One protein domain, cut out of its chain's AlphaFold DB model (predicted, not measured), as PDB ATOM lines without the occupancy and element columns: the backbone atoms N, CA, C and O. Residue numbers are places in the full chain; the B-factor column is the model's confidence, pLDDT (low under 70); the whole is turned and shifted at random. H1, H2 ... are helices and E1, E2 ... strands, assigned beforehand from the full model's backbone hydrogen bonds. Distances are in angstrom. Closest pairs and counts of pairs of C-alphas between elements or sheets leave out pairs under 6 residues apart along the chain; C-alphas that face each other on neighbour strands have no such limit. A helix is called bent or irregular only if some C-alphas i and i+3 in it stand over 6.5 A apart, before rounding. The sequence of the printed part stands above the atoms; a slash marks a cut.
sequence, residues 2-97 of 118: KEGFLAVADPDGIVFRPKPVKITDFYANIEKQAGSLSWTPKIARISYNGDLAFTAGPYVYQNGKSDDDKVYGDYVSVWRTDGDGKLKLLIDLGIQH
ATOM      1  N   LYS A   2      -5.184   0.484 -12.861       86.25
ATOM      2  CA  LYS A   2      -4.416   0.574 -14.126       86.25
ATOM      3  C   LYS A   2      -3.530  -0.639 -14.448       86.25
ATOM      4  O   LYS A   2      -3.699  -1.254 -15.491       86.25
ATOM      5  N   GLU A   3      -2.620  -0.999 -13.546       88.62
ATOM      6  CA  GLU A   3      -1.676  -2.113 -13.757       88.62
ATOM      7  C   GLU A   3      -2.377  -3.460 -13.968       88.62
ATOM      8  O   GLU A   3      -1.930  -4.258 -14.782       88.62
ATOM      9  N   GLY A   4      -3.510  -3.689 -13.294       89.25
ATOM     10  CA  GLY A   4      -4.292  -4.915 -13.453       89.25
ATOM     11  C   GLY A   4      -4.889  -5.043 -14.853       89.25
ATOM     12  O   GLY A   4      -4.778  -6.102 -15.458       89.25
ATOM     13  N   PHE A   5      -5.447  -3.954 -15.395       90.25
ATOM     14  CA  PHE A   5      -5.966  -3.929 -16.768       90.25
ATOM     15  C   PHE A   5      -4.855  -4.133 -17.801       90.25
ATOM     16  O   PHE A   5      -5.022  -4.922 -18.726       90.25
ATOM     17  N   LEU A   6      -3.697  -3.488 -17.617       92.31
ATOM     18  CA  LEU A   6      -2.548  -3.659 -18.512       92.31
ATOM     19  C   LEU A   6      -1.969  -5.082 -18.466       92.31
ATOM     20  O   LEU A   6      -1.545  -5.592 -19.498       92.31
ATOM     21  N   ALA A   7      -1.980  -5.743 -17.306       93.88
ATOM     22  CA  ALA A   7      -1.442  -7.098 -17.153       93.88
ATOM     23  C   ALA A   7      -2.242  -8.167 -17.919       93.88
ATOM     24  O   ALA A   7      -1.691  -9.202 -18.306       93.88
ATOM     25  N   VAL A   8      -3.537  -7.928 -18.135       94.69
ATOM     26  CA  VAL A   8      -4.436  -8.868 -18.818       94.69
ATOM     27  C   VAL A   8      -4.850  -8.403 -20.209       94.69
ATOM     28  O   VAL A   8      -5.571  -9.132 -20.879       94.69
ATOM     29  N   ALA A   9      -4.409  -7.227 -20.657       96.00
ATOM     30  CA  ALA A   9      -4.799  -6.662 -21.943       96.00
ATOM     31  C   ALA A   9      -4.366  -7.548 -23.119       96.00
ATOM     32  O   ALA A   9      -3.225  -8.011 -23.190       96.00
ATOM     33  N   ASP A  10      -5.285  -7.744 -24.058       96.25
ATOM     34  CA  ASP A  10      -4.950  -8.212 -25.397       96.25
ATOM     35  C   ASP A  10      -4.265  -7.065 -26.182       96.25
ATOM     36  O   ASP A  10      -4.680  -5.908 -26.033       96.25
ATOM     37  N   PRO A  11      -3.232  -7.327 -27.009       93.19
ATOM     38  CA  PRO A  11      -2.606  -6.307 -27.862       93.19
ATOM     39  C   PRO A  11      -3.575  -5.565 -28.801       93.19
ATOM     40  O   PRO A  11      -3.346  -4.394 -29.121       93.19
ATOM     41  N   ASP A  12      -4.657  -6.229 -29.215       95.25
ATOM     42  CA  ASP A  12      -5.727  -5.653 -30.039       95.25
ATOM     43  C   ASP A  12      -6.907  -5.143 -29.199       95.25
ATOM     44  O   ASP A  12      -7.938  -4.737 -29.738       95.25
ATOM     45  N   GLY A  13      -6.777  -5.187 -27.874       96.00
ATOM     46  CA  GLY A  13      -7.851  -4.881 -26.952       96.00
ATOM     47  C   GLY A  13      -8.316  -3.431 -27.041       96.00
ATOM     48  O   GLY A  13      -7.510  -2.498 -27.129       96.00
ATOM     49  N   ILE A  14      -9.630  -3.228 -26.952       96.88
ATOM     50  CA  ILE A  14     -10.271  -1.910 -26.986       96.88
ATOM     51  C   ILE A  14     -11.080  -1.625 -25.717       96.88
ATOM     52  O   ILE A  14     -11.705  -2.502 -25.129       96.88
ATOM     53  N   VAL A  15     -11.086  -0.364 -25.305       95.00
ATOM     54  CA  VAL A  15     -11.910   0.176 -24.225       95.00
ATOM     55  C   VAL A  15     -12.803   1.281 -24.774       95.00
ATOM     56  O   VAL A  15     -12.383   2.075 -25.619       95.00
ATOM     57  N   PHE A  16     -14.044   1.349 -24.301       91.75
ATOM     58  CA  PHE A  16     -15.004   2.371 -24.728       91.75
ATOM     59  C   PHE A  16     -15.134   3.480 -23.685       91.75
ATOM     60  O   PHE A  16     -15.713   3.256 -22.621       91.75
ATOM     61  N   ARG A  17     -14.616   4.683 -23.977       85.00
ATOM     62  CA  ARG A  17     -14.726   5.873 -23.104       85.00
ATOM     63  C   ARG A  17     -14.765   7.194 -23.900       85.00
ATOM     64  O   ARG A  17     -13.728   7.818 -24.102       85.00
ATOM     65  N   PRO A  18     -15.929   7.693 -24.349       83.75
ATOM     66  CA  PRO A  18     -17.086   6.949 -24.861       83.75
ATOM     67  C   PRO A  18     -16.839   6.362 -26.269       83.75
ATOM     68  O   PRO A  18     -17.603   5.525 -26.737       83.75
ATOM     69  N   LYS A  19     -15.777   6.800 -26.960       90.06
ATOM     70  CA  LYS A  19     -15.325   6.238 -28.243       90.06
ATOM     71  C   LYS A  19     -14.413   5.023 -28.002       90.06
ATOM     72  O   LYS A  19     -13.839   4.932 -26.915       90.06
ATOM     73  N   PRO A  20     -14.261   4.113 -28.982       93.31
ATOM     74  CA  PRO A  20     -13.300   3.019 -28.885       93.31
ATOM     75  C   PRO A  20     -11.864   3.557 -28.918       93.31
ATOM     76  O   PRO A  20     -11.500   4.330 -29.805       93.31
ATOM     77  N   VAL A  21     -11.052   3.131 -27.956       94.75
ATOM     78  CA  VAL A  21      -9.620   3.440 -27.830       94.75
ATOM     79  C   VAL A  21      -8.887   2.146 -27.479       94.75
ATOM     80  O   VAL A  21      -9.469   1.278 -26.836       94.75
ATOM     81  N   LYS A  22      -7.621   1.980 -27.870       95.31
ATOM     82  CA  LYS A  22      -6.834   0.818 -27.430       95.31
ATOM     83  C   LYS A  22      -6.686   0.797 -25.906       95.31
ATOM     84  O   LYS A  22      -6.405   1.831 -25.301       95.31
ATOM     85  N   ILE A  23      -6.821  -0.383 -25.294       93.62
ATOM     86  CA  ILE A  23      -6.676  -0.572 -23.837       93.62
ATOM     87  C   ILE A  23      -5.296  -0.096 -23.383       93.62
ATOM     88  O   ILE A  23      -5.190   0.660 -22.417       93.62
ATOM     89  N   THR A  24      -4.243  -0.488 -24.103       92.19
ATOM     90  CA  THR A  24      -2.863  -0.099 -23.789       92.19
ATOM     91  C   THR A  24      -2.693   1.412 -23.797       92.19
ATOM     92  O   THR A  24      -2.154   1.966 -22.844       92.19
ATOM     93  N   ASP A  25      -3.208   2.084 -24.825       92.69
ATOM     94  CA  ASP A  25      -3.034   3.524 -25.010       92.69
ATOM     95  C   ASP A  25      -3.828   4.303 -23.963       92.69
ATOM     96  O   ASP A  25      -3.327   5.261 -23.378       92.69
ATOM     97  N   PHE A  26      -5.055   3.868 -23.673       91.38
ATOM     98  CA  PHE A  26      -5.873   4.489 -22.642       91.38
ATOM     99  C   PHE A  26      -5.220   4.338 -21.263       91.38
ATOM    100  O   PHE A  26      -4.891   5.330 -20.613       91.38
ATOM    101  N   TYR A  27      -4.962   3.102 -20.823       89.62
ATOM    102  CA  TYR A  27      -4.453   2.864 -19.476       89.62
ATOM    103  C   TYR A  27      -3.006   3.332 -19.291       89.62
ATOM    104  O   TYR A  27      -2.648   3.706 -18.177       89.62
ATOM    105  N   ALA A  28      -2.179   3.395 -20.341       88.75
ATOM    106  CA  ALA A  28      -0.845   3.990 -20.256       88.75
ATOM    107  C   ALA A  28      -0.893   5.491 -19.933       88.75
ATOM    108  O   ALA A  28      -0.068   5.953 -19.143       88.75
ATOM    109  N   ASN A  29      -1.887   6.216 -20.456       88.12
ATOM    110  CA  ASN A  29      -1.970   7.675 -20.362       88.12
ATOM    111  C   ASN A  29      -2.826   8.202 -19.203       88.12
ATOM    112  O   ASN A  29      -2.706   9.374 -18.860       88.12
ATOM    113  N   ILE A  30      -3.664   7.374 -18.569       86.06
ATOM    114  CA  ILE A  30      -4.387   7.820 -17.370       86.06
ATOM    115  C   ILE A  30      -3.484   7.844 -16.134       86.06
ATOM    116  O   ILE A  30      -2.621   6.972 -15.934       86.06
ATOM    117  N   GLU A  31      -3.742   8.813 -15.260       81.25
ATOM    118  CA  GLU A  31      -3.200   8.820 -13.908       81.25
ATOM    119  C   GLU A  31      -3.764   7.659 -13.082       81.25
ATOM    120  O   GLU A  31      -4.814   7.076 -13.377       81.25
ATOM    121  N   LYS A  32      -3.048   7.304 -12.014       79.12
ATOM    122  CA  LYS A  32      -3.533   6.311 -11.063       79.12
ATOM    123  C   LYS A  32      -4.785   6.866 -10.388       79.12
ATOM    124  O   LYS A  32      -4.696   7.725  -9.520       79.12
ATOM    125  N   GLN A  33      -5.938   6.339 -10.777       76.56
ATOM    126  CA  GLN A  33      -7.207   6.713 -10.172       76.56
ATOM    127  C   GLN A  33      -7.198   6.361  -8.678       76.56
ATOM    128  O   GLN A  33      -6.971   5.203  -8.304       76.56
ATOM    129  N   ALA A  34      -7.418   7.371  -7.839       72.25
ATOM    130  CA  ALA A  34      -7.616   7.200  -6.410       72.25
ATOM    131  C   ALA A  34      -9.040   6.678  -6.182       72.25
ATOM    132  O   ALA A  34     -10.000   7.339  -6.544       72.25
ATOM    133  N   GLY A  35      -9.177   5.472  -5.637       81.44
ATOM    134  CA  GLY A  35     -10.480   4.864  -5.381       81.44
ATOM    135  C   GLY A  35     -10.454   3.345  -5.478       81.44
ATOM    136  O   GLY A  35      -9.474   2.754  -5.946       81.44
ATOM    137  N   SER A  36     -11.532   2.709  -5.036       86.00
ATOM    138  CA  SER A  36     -11.720   1.261  -5.146       86.00
ATOM    139  C   SER A  36     -12.829   0.939  -6.133       86.00
ATOM    140  O   SER A  36     -13.914   1.509  -6.066       86.00
ATOM    141  N   LEU A  37     -12.549   0.003  -7.036       88.31
ATOM    142  CA  LEU A  37     -13.540  -0.587  -7.925       88.31
ATOM    143  C   LEU A  37     -13.968  -1.932  -7.338       88.31
ATOM    144  O   LEU A  37     -13.126  -2.807  -7.134       88.31
ATOM    145  N   SER A  38     -15.261  -2.095  -7.101       90.12
ATOM    146  CA  SER A  38     -15.893  -3.356  -6.722       90.12
ATOM    147  C   SER A  38     -16.842  -3.762  -7.835       90.12
ATOM    148  O   SER A  38     -17.703  -2.984  -8.220       90.12
ATOM    149  N   TRP A  39     -16.705  -4.968  -8.373       90.50
ATOM    150  CA  TRP A  39     -17.575  -5.466  -9.436       90.50
ATOM    151  C   TRP A  39     -18.076  -6.859  -9.087       90.50
ATOM    152  O   TRP A  39     -17.382  -7.632  -8.428       90.50
ATOM    153  N   THR A  40     -19.297  -7.174  -9.513       88.56
ATOM    154  CA  THR A  40     -19.906  -8.488  -9.288       88.56
ATOM    155  C   THR A  40     -20.388  -9.054 -10.618       88.56
ATOM    156  O   THR A  40     -21.372  -8.551 -11.161       88.56
ATOM    157  N   PRO A  41     -19.753 -10.112 -11.150       90.62
ATOM    158  CA  PRO A  41     -20.256 -10.785 -12.339       90.62
ATOM    159  C   PRO A  41     -21.633 -11.395 -12.058       90.62
ATOM    160  O   PRO A  41     -21.765 -12.287 -11.222       90.62
ATOM    161  N   LYS A  42     -22.666 -10.922 -12.760       90.69
ATOM    162  CA  LYS A  42     -24.006 -11.537 -12.758       90.69
ATOM    163  C   LYS A  42     -24.152 -12.547 -13.888       90.69
ATOM    164  O   LYS A  42     -24.890 -13.518 -13.757       90.69
ATOM    165  N   ILE A  43     -23.419 -12.337 -14.980       89.25
ATOM    166  CA  ILE A  43     -23.359 -13.235 -16.126       89.25
ATOM    167  C   ILE A  43     -21.893 -13.545 -16.409       89.25
ATOM    168  O   ILE A  43     -21.057 -12.645 -16.462       89.25
ATOM    169  N   ALA A  44     -21.596 -14.826 -16.602       92.44
ATOM    170  CA  ALA A  44     -20.309 -15.311 -17.073       92.44
ATOM    171  C   ALA A  44     -20.544 -16.495 -18.015       92.44
ATOM    172  O   ALA A  44     -21.284 -17.423 -17.668       92.44
ATOM    173  N   ARG A  45     -19.962 -16.454 -19.213       91.94
ATOM    174  CA  ARG A  45     -20.045 -17.533 -20.207       91.94
ATOM    175  C   ARG A  45     -18.740 -17.642 -20.986       91.94
ATOM    176  O   ARG A  45     -18.009 -16.664 -21.126       91.94
ATOM    177  N   ILE A  46     -18.493 -18.838 -21.505       94.12
ATOM    178  CA  ILE A  46     -17.379 -19.166 -22.390       94.12
ATOM    179  C   ILE A  46     -17.933 -19.853 -23.643       94.12
ATOM    180  O   ILE A  46     -18.945 -20.555 -23.564       94.12
ATOM    181  N   SER A  47     -17.316 -19.611 -24.797       93.00
ATOM    182  CA  SER A  47     -17.633 -20.293 -26.046       93.00
ATOM    183  C   SER A  47     -17.349 -21.790 -25.921       93.00
ATOM    184  O   SER A  47     -16.533 -22.229 -25.109       93.00
ATOM    185  N   TYR A  48     -18.022 -22.592 -26.744       88.06
ATOM    186  CA  TYR A  48     -17.861 -24.048 -26.733       88.06
ATOM    187  C   TYR A  48     -16.406 -24.486 -26.970       88.06
ATOM    188  O   TYR A  48     -15.923 -25.423 -26.343       88.06
ATOM    189  N   ASN A  49     -15.706 -23.792 -27.865       89.81
ATOM    190  CA  ASN A  49     -14.301 -24.024 -28.196       89.81
ATOM    191  C   ASN A  49     -13.318 -23.301 -27.256       89.81
ATOM    192  O   ASN A  49     -12.112 -23.451 -27.433       89.81
ATOM    193  N   GLY A  50     -13.800 -22.547 -26.262       89.38
ATOM    194  CA  GLY A  50     -12.961 -21.936 -25.229       89.38
ATOM    195  C   GLY A  50     -12.099 -20.757 -25.690       89.38
ATOM    196  O   GLY A  50     -11.197 -20.346 -24.963       89.38
ATOM    197  N   ASP A  51     -12.337 -20.220 -26.884       95.12
ATOM    198  CA  ASP A  51     -11.553 -19.122 -27.467       95.12
ATOM    199  C   ASP A  51     -12.053 -17.727 -27.066       95.12
ATOM    200  O   ASP A  51     -11.308 -16.752 -27.171       95.12
ATOM    201  N   LEU A  52     -13.297 -17.635 -26.590       96.19
ATOM    202  CA  LEU A  52     -13.972 -16.404 -26.215       96.19
ATOM    203  C   LEU A  52     -14.727 -16.595 -24.907       96.19
ATOM    204  O   LEU A  52     -15.440 -17.576 -24.716       96.19
ATOM    205  N   ALA A  53     -14.639 -15.614 -24.023       95.94
ATOM    206  CA  ALA A  53     -15.455 -15.551 -22.822       95.94
ATOM    207  C   ALA A  53     -15.997 -14.141 -22.630       95.94
ATOM    208  O   ALA A  53     -15.432 -13.169 -23.127       95.94
ATOM    209  N   PHE A  54     -17.081 -14.004 -21.881       95.88
ATOM    210  CA  PHE A  54     -17.520 -12.695 -21.427       95.88
ATOM    211  C   PHE A  54     -18.044 -12.750 -20.003       95.88
ATOM    212  O   PHE A  54     -18.585 -13.763 -19.547       95.88
ATOM    213  N   THR A  55     -17.890 -11.628 -19.313       95.19
ATOM    214  CA  THR A  55     -18.515 -11.366 -18.024       95.19
ATOM    215  C   THR A  55     -19.251 -10.039 -18.080       95.19
ATOM    216  O   THR A  55     -18.820  -9.108 -18.758       95.19
ATOM    217  N   ALA A  56     -20.385  -9.963 -17.394       93.75
ATOM    218  CA  ALA A  56     -21.178  -8.747 -17.297       93.75
ATOM    219  C   ALA A  56     -21.865  -8.655 -15.934       93.75
ATOM    220  O   ALA A  56     -22.178  -9.677 -15.308       93.75
ATOM    221  N   GLY A  57     -22.111  -7.435 -15.482       91.81
ATOM    222  CA  GLY A  57     -22.811  -7.166 -14.233       91.81
ATOM    223  C   GLY A  57     -22.564  -5.751 -13.724       91.81
ATOM    224  O   GLY A  57     -21.911  -4.962 -14.406       91.81
ATOM    225  N   PRO A  58     -23.038  -5.444 -12.511       93.00
ATOM    226  CA  PRO A  58     -22.850  -4.141 -11.914       93.00
ATOM    227  C   PRO A  58     -21.437  -3.978 -11.348       93.00
ATOM    228  O   PRO A  58     -20.797  -4.925 -10.866       93.00
ATOM    229  N   TYR A  59     -20.980  -2.734 -11.344       92.44
ATOM    230  CA  TYR A  59     -19.830  -2.266 -10.596       92.44
ATOM    231  C   TYR A  59     -20.192  -1.048  -9.743       92.44
ATOM    232  O   TYR A  59     -21.087  -0.265 -10.055       92.44
ATOM    233  N   VAL A  60     -19.444  -0.888  -8.658       91.94
ATOM    234  CA  VAL A  60     -19.446   0.283  -7.791       91.94
ATOM    235  C   VAL A  60     -18.021   0.804  -7.733       91.94
ATOM    236  O   VAL A  60     -17.079   0.068  -7.429       91.94
ATOM    237  N   TYR A  61     -17.855   2.078  -8.050       89.31
ATOM    238  CA  TYR A  61     -16.595   2.783  -7.944       89.31
ATOM    239  C   TYR A  61     -16.674   3.807  -6.814       89.31
ATOM    240  O   TYR A  61     -17.518   4.695  -6.833       89.31
ATOM    241  N   GLN A  62     -15.795   3.674  -5.825       88.50
ATOM    242  CA  GLN A  62     -15.721   4.567  -4.674       88.50
ATOM    243  C   GLN A  62     -14.617   5.600  -4.892       88.50
ATOM    244  O   GLN A  62     -13.432   5.252  -4.833       88.50
ATOM    245  N   ASN A  63     -14.989   6.862  -5.106       79.19
ATOM    246  CA  ASN A  63     -14.031   7.946  -5.298       79.19
ATOM    247  C   ASN A  63     -13.727   8.650  -3.965       79.19
ATOM    248  O   ASN A  63     -14.209   9.742  -3.711       79.19
ATOM    249  N   GLY A  64     -12.959   8.014  -3.075       73.44
ATOM    250  CA  GLY A  64     -12.574   8.611  -1.788       73.44
ATOM    251  C   GLY A  64     -12.908   7.741  -0.579       73.44
ATOM    252  O   GLY A  64     -12.908   6.515  -0.672       73.44
ATOM    253  N   LYS A  65     -13.114   8.380   0.581       68.44
ATOM    254  CA  LYS A  65     -13.359   7.699   1.870       68.44
ATOM    255  C   LYS A  65     -14.803   7.803   2.379       68.44
ATOM    256  O   LYS A  65     -15.124   7.081   3.316       68.44
ATOM    257  N   SER A  66     -15.624   8.703   1.828       71.69
ATOM    258  CA  SER A  66     -17.033   8.855   2.222       71.69
ATOM    259  C   SER A  66     -17.931   8.039   1.306       71.69
ATOM    260  O   SER A  66     -17.670   7.984   0.110       71.69
ATOM    261  N   ASP A  67     -19.003   7.464   1.848       70.69
ATOM    262  CA  ASP A  67     -19.996   6.689   1.098       70.69
ATOM    263  C   ASP A  67     -20.767   7.526   0.059       70.69
ATOM    264  O   ASP A  67     -21.268   6.961  -0.910       70.69
ATOM    265  N   ASP A  68     -20.784   8.854   0.206       73.94
ATOM    266  CA  ASP A  68     -21.469   9.783  -0.706       73.94
ATOM    267  C   ASP A  68     -20.820   9.861  -2.104       73.94
ATOM    268  O   ASP A  68     -21.451  10.308  -3.059       73.94
ATOM    269  N   ASP A  69     -19.579   9.381  -2.250       82.06
ATOM    270  CA  ASP A  69     -18.814   9.425  -3.504       82.06
ATOM    271  C   ASP A  69     -18.890   8.108  -4.308       82.06
ATOM    272  O   ASP A  69     -17.984   7.776  -5.087       82.06
ATOM    273  N   LYS A  70     -19.950   7.313  -4.093       88.12
ATOM    274  CA  LYS A  70     -20.198   6.071  -4.839       88.12
ATOM    275  C   LYS A  70     -20.734   6.367  -6.232       88.12
ATOM    276  O   LYS A  70     -21.734   7.051  -6.424       88.12
ATOM    277  N   VAL A  71     -20.083   5.764  -7.214       89.38
ATOM    278  CA  VAL A  71     -20.500   5.762  -8.609       89.38
ATOM    279  C   VAL A  71     -20.925   4.355  -8.989       89.38
ATOM    280  O   VAL A  71     -20.140   3.416  -8.872       89.38
ATOM    281  N   TYR A  72     -22.150   4.218  -9.479       91.44
ATOM    282  CA  TYR A  72     -22.704   2.950  -9.937       91.44
ATOM    283  C   TYR A  72     -22.595   2.837 -11.457       91.44
ATOM    284  O   TYR A  72     -22.574   3.835 -12.186       91.44
ATOM    285  N   GLY A  73     -22.521   1.608 -11.941       91.88
ATOM    286  CA  GLY A  73     -22.553   1.340 -13.363       91.88
ATOM    287  C   GLY A  73     -22.662  -0.140 -13.674       91.88
ATOM    288  O   GLY A  73     -22.548  -0.980 -12.786       91.88
ATOM    289  N   ASP A  74     -22.806  -0.444 -14.955       92.62
ATOM    290  CA  ASP A  74     -22.745  -1.799 -15.488       92.62
ATOM    291  C   ASP A  74     -21.508  -1.946 -16.364       92.62
ATOM    292  O   ASP A  74     -21.128  -1.032 -17.104       92.62
ATOM    293  N   TYR A  75     -20.875  -3.111 -16.285       93.75
ATOM    294  CA  TYR A  75     -19.724  -3.455 -17.101       93.75
ATOM    295  C   TYR A  75     -20.011  -4.655 -17.998       93.75
ATOM    296  O   TYR A  75     -20.812  -5.538 -17.677       93.75
ATOM    297  N   VAL A  76     -19.288  -4.699 -19.112       95.19
ATOM    298  CA  VAL A  76     -19.142  -5.881 -19.957       95.19
ATOM    299  C   VAL A  76     -17.665  -6.022 -20.295       95.19
ATOM    300  O   VAL A  76     -17.057  -5.111 -20.856       95.19
ATOM    301  N   SER A  77     -17.095  -7.179 -19.980       96.25
ATOM    302  CA  SER A  77     -15.728  -7.530 -20.350       96.25
ATOM    303  C   SER A  77     -15.753  -8.746 -21.263       96.25
ATOM    304  O   SER A  77     -16.274  -9.795 -20.881       96.25
ATOM    305  N   VAL A  78     -15.178  -8.612 -22.456       97.19
ATOM    306  CA  VAL A  78     -15.002  -9.712 -23.412       97.19
ATOM    307  C   VAL A  78     -13.540 -10.117 -23.426       97.19
ATOM    308  O   VAL A  78     -12.643  -9.275 -23.479       97.19
ATOM    309  N   TRP A  79     -13.312 -11.418 -23.403       97.75
ATOM    310  CA  TRP A  79     -12.012 -12.039 -23.270       97.75
ATOM    311  C   TRP A  79     -11.776 -12.968 -24.448       97.75
ATOM    312  O   TRP A  79     -12.698 -13.650 -24.891       97.75
ATOM    313  N   ARG A  80     -10.538 -13.006 -24.923       97.31
ATOM    314  CA  ARG A  80     -10.069 -13.899 -25.975       97.31
ATOM    315  C   ARG A  80      -8.886 -14.697 -25.464       97.31
ATOM    316  O   ARG A  80      -8.033 -14.154 -24.769       97.31
ATOM    317  N   THR A  81      -8.835 -15.971 -25.800       96.94
ATOM    318  CA  THR A  81      -7.705 -16.831 -25.452       96.94
ATOM    319  C   THR A  81      -6.524 -16.554 -26.389       96.94
ATOM    320  O   THR A  81      -6.705 -16.477 -27.603       96.94
ATOM    321  N   ASP A  82      -5.319 -16.374 -25.841       94.38
ATOM    322  CA  ASP A  82      -4.085 -16.183 -26.612       94.38
ATOM    323  C   ASP A  82      -3.455 -17.517 -27.068       94.38
ATOM    324  O   ASP A  82      -3.976 -18.603 -26.804       94.38
ATOM    325  N   GLY A  83      -2.315 -17.440 -27.766       91.19
ATOM    326  CA  GLY A  83      -1.588 -18.617 -28.259       91.19
ATOM    327  C   GLY A  83      -1.075 -19.564 -27.163       91.19
ATOM    328  O   GLY A  83      -0.800 -20.724 -27.459       91.19
ATOM    329  N   ASP A  84      -1.002 -19.100 -25.912       92.81
ATOM    330  CA  ASP A  84      -0.609 -19.890 -24.740       92.81
ATOM    331  C   ASP A  84      -1.826 -20.439 -23.970       92.81
ATOM    332  O   ASP A  84      -1.672 -21.020 -22.892       92.81
ATOM    333  N   GLY A  85      -3.048 -20.240 -24.474       91.38
ATOM    334  CA  GLY A  85      -4.264 -20.687 -23.799       91.38
ATOM    335  C   GLY A  85      -4.727 -19.769 -22.662       91.38
ATOM    336  O   GLY A  85      -5.562 -20.178 -21.853       91.38
ATOM    337  N   LYS A  86      -4.207 -18.538 -22.553       95.12
ATOM    338  CA  LYS A  86      -4.577 -17.594 -21.486       95.12
ATOM    339  C   LYS A  86      -5.634 -16.614 -21.968       95.12
ATOM    340  O   LYS A  86      -5.503 -16.029 -23.036       95.12
ATOM    341  N   LEU A  87      -6.648 -16.365 -21.141       96.00
ATOM    342  CA  LEU A  87      -7.635 -15.323 -21.419       96.00
ATOM    343  C   LEU A  87      -7.005 -13.930 -21.299       96.00
ATOM    344  O   LEU A  87      -6.401 -13.583 -20.282       96.00
ATOM    345  N   LYS A  88      -7.194 -13.131 -22.344       97.44
ATOM    346  CA  LYS A  88      -6.784 -11.737 -22.468       97.44
ATOM    347  C   LYS A  88      -8.001 -10.859 -22.700       97.44
ATOM    348  O   LYS A  88      -8.935 -11.246 -23.396       97.44
ATOM    349  N   LEU A  89      -8.010  -9.685 -22.086       97.31
ATOM    350  CA  LEU A  89      -9.097  -8.722 -22.176       97.31
ATOM    351  C   LEU A  89      -9.090  -8.079 -23.564       97.31
ATOM    352  O   LEU A  89      -8.199  -7.290 -23.880       97.31
ATOM    353  N   LEU A  90     -10.091  -8.421 -24.371       97.44
ATOM    354  CA  LEU A  90     -10.268  -7.914 -25.728       97.44
ATOM    355  C   LEU A  90     -11.162  -6.672 -25.753       97.44
ATOM    356  O   LEU A  90     -10.905  -5.746 -26.516       97.44
ATOM    357  N   ILE A  91     -12.218  -6.641 -24.937       96.62
ATOM    358  CA  ILE A  91     -13.128  -5.495 -24.871       96.62
ATOM    359  C   ILE A  91     -13.431  -5.160 -23.418       96.62
ATOM    360  O   ILE A  91     -13.877  -6.031 -22.674       96.62
ATOM    361  N   ASP A  92     -13.249  -3.893 -23.049       94.81
ATOM    362  CA  ASP A  92     -13.727  -3.322 -21.790       94.81
ATOM    363  C   ASP A  92     -14.785  -2.240 -22.038       94.81
ATOM    364  O   ASP A  92     -14.535  -1.195 -22.650       94.81
ATOM    365  N   LEU A  93     -15.989  -2.489 -21.537       92.94
ATOM    366  CA  LEU A  93     -17.115  -1.567 -21.574       92.94
ATOM    367  C   LEU A  93     -17.601  -1.318 -20.154       92.94
ATOM    368  O   LEU A  93     -17.779  -2.248 -19.373       92.94
ATOM    369  N   GLY A  94     -17.858  -0.052 -19.854       90.69
ATOM    370  CA  GLY A  94     -18.486   0.374 -18.616       90.69
ATOM    371  C   GLY A  94     -19.405   1.546 -18.910       90.69
ATOM    372  O   GLY A  94     -18.986   2.498 -19.574       90.69
ATOM    373  N   ILE A  95     -20.643   1.464 -18.441       90.38
ATOM    374  CA  ILE A  95     -21.596   2.568 -18.482       90.38
ATOM    375  C   ILE A  95     -21.920   2.992 -17.059       90.38
ATOM    376  O   ILE A  95     -22.276   2.174 -16.218       90.38
ATOM    377  N   GLN A  96     -21.784   4.284 -16.794       89.50
ATOM    378  CA  GLN A  96     -22.162   4.866 -15.516       89.50
ATOM    379  C   GLN A  96     -23.643   5.250 -15.550       89.50
ATOM    380  O   GLN A  96     -24.108   5.848 -16.522       89.50
ATOM    381  N   HIS A  97     -24.362   4.950 -14.475       87.56
ATOM    382  CA  HIS A  97     -25.758   5.338 -14.286       87.56
ATOM    383  C   HIS A  97     -26.034   5.640 -12.798       87.56
ATOM    384  O   HIS A  97     -25.209   5.307 -11.944       87.56
TER     385      HIS A  97
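This is residues 2 to 97 of the 118 residues of an uncharacterized protein of Mucilaginibacter sp. S1162 (UniProt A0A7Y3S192). Three long, bent strands, E5, E6 and E7, run side by side as the main part of one twisted sheet. Short E4 and E3 share the far side of E5, E4 beside its first part and E3 beside its last, while E1 and E2 extend the sheet beyond E7, where the short helices H1 and H2 cover one face. The 96 printed residues include two named helices and seven named strands, in the order H1 E1 E2 H2 E3 E4 E5 E6 E7, of mixed class, helices and strands. The branched sheet is antiparallel but for the parallel pair E1 and E7. The whole is compact, with a radius of gyration of the C-alphas of 14.1 A and spans of 44 by 30 by 22 A.

H1, residues 2 to 8, is on the sheet at a height of 5.7 A. E1, residues 9 to 16, bends by 107 degrees at residue 12. E1 and E2, residues 20 to 22, form a hairpin, with N 15 and O 21 2.8 A apart. H2, residues 23 to 29, is on the same face as H1 and stands up from the sheet, its line rising 63 degrees. H1 and H2 touch, the closest C-alphas being those of Lys 2 and Tyr 27, 5.8 A apart, at a shallow tilt of 26 degrees, opposite ways. In both helices every O i to N i+4 pair is within hydrogen-bond range. E3, residues 36 to 39, and E4, residues 43 to 46, are apart and lie on one side of E5, residues 52 to 62. N 38 and O 60 are 2.8 A apart between E3 and E5, and N 45 and O 54 3.0 A between E4 and E5. E6, residues 70 to 81, lies on the other side of E5, with N 59 and O 73 2.8 A apart. E4, E5, E6 and E7, residues 87 to 97, form a meander, each strand the antiparallel neighbour of the one before; N 76 and O 93 of E6 and E7 are 2.9 A apart. E1 is parallel to E7, with N 14 and O 90 2.9 A apart.

H1 begins at C-alpha 2, (-4.416, 0.574, -14.126), and measures 10.5 A from first to last C-alpha; H2 measures 10.1 A. E1 measures 13.9 A, E5 30.1 A, E6 33.2 A and E7 28.4 A. E6 begins at C-alpha 70, (-20.198, 6.071, -4.839), and E7 ends at C-alpha 97, (-25.758, 5.338, -14.286).

The two C-alphas farthest apart are those of Asn 49 and Ser 66, 44.9 A. The printed part has no cut and no long link. Its mean pLDDT is 90.3, and residue 65 alone is under 70.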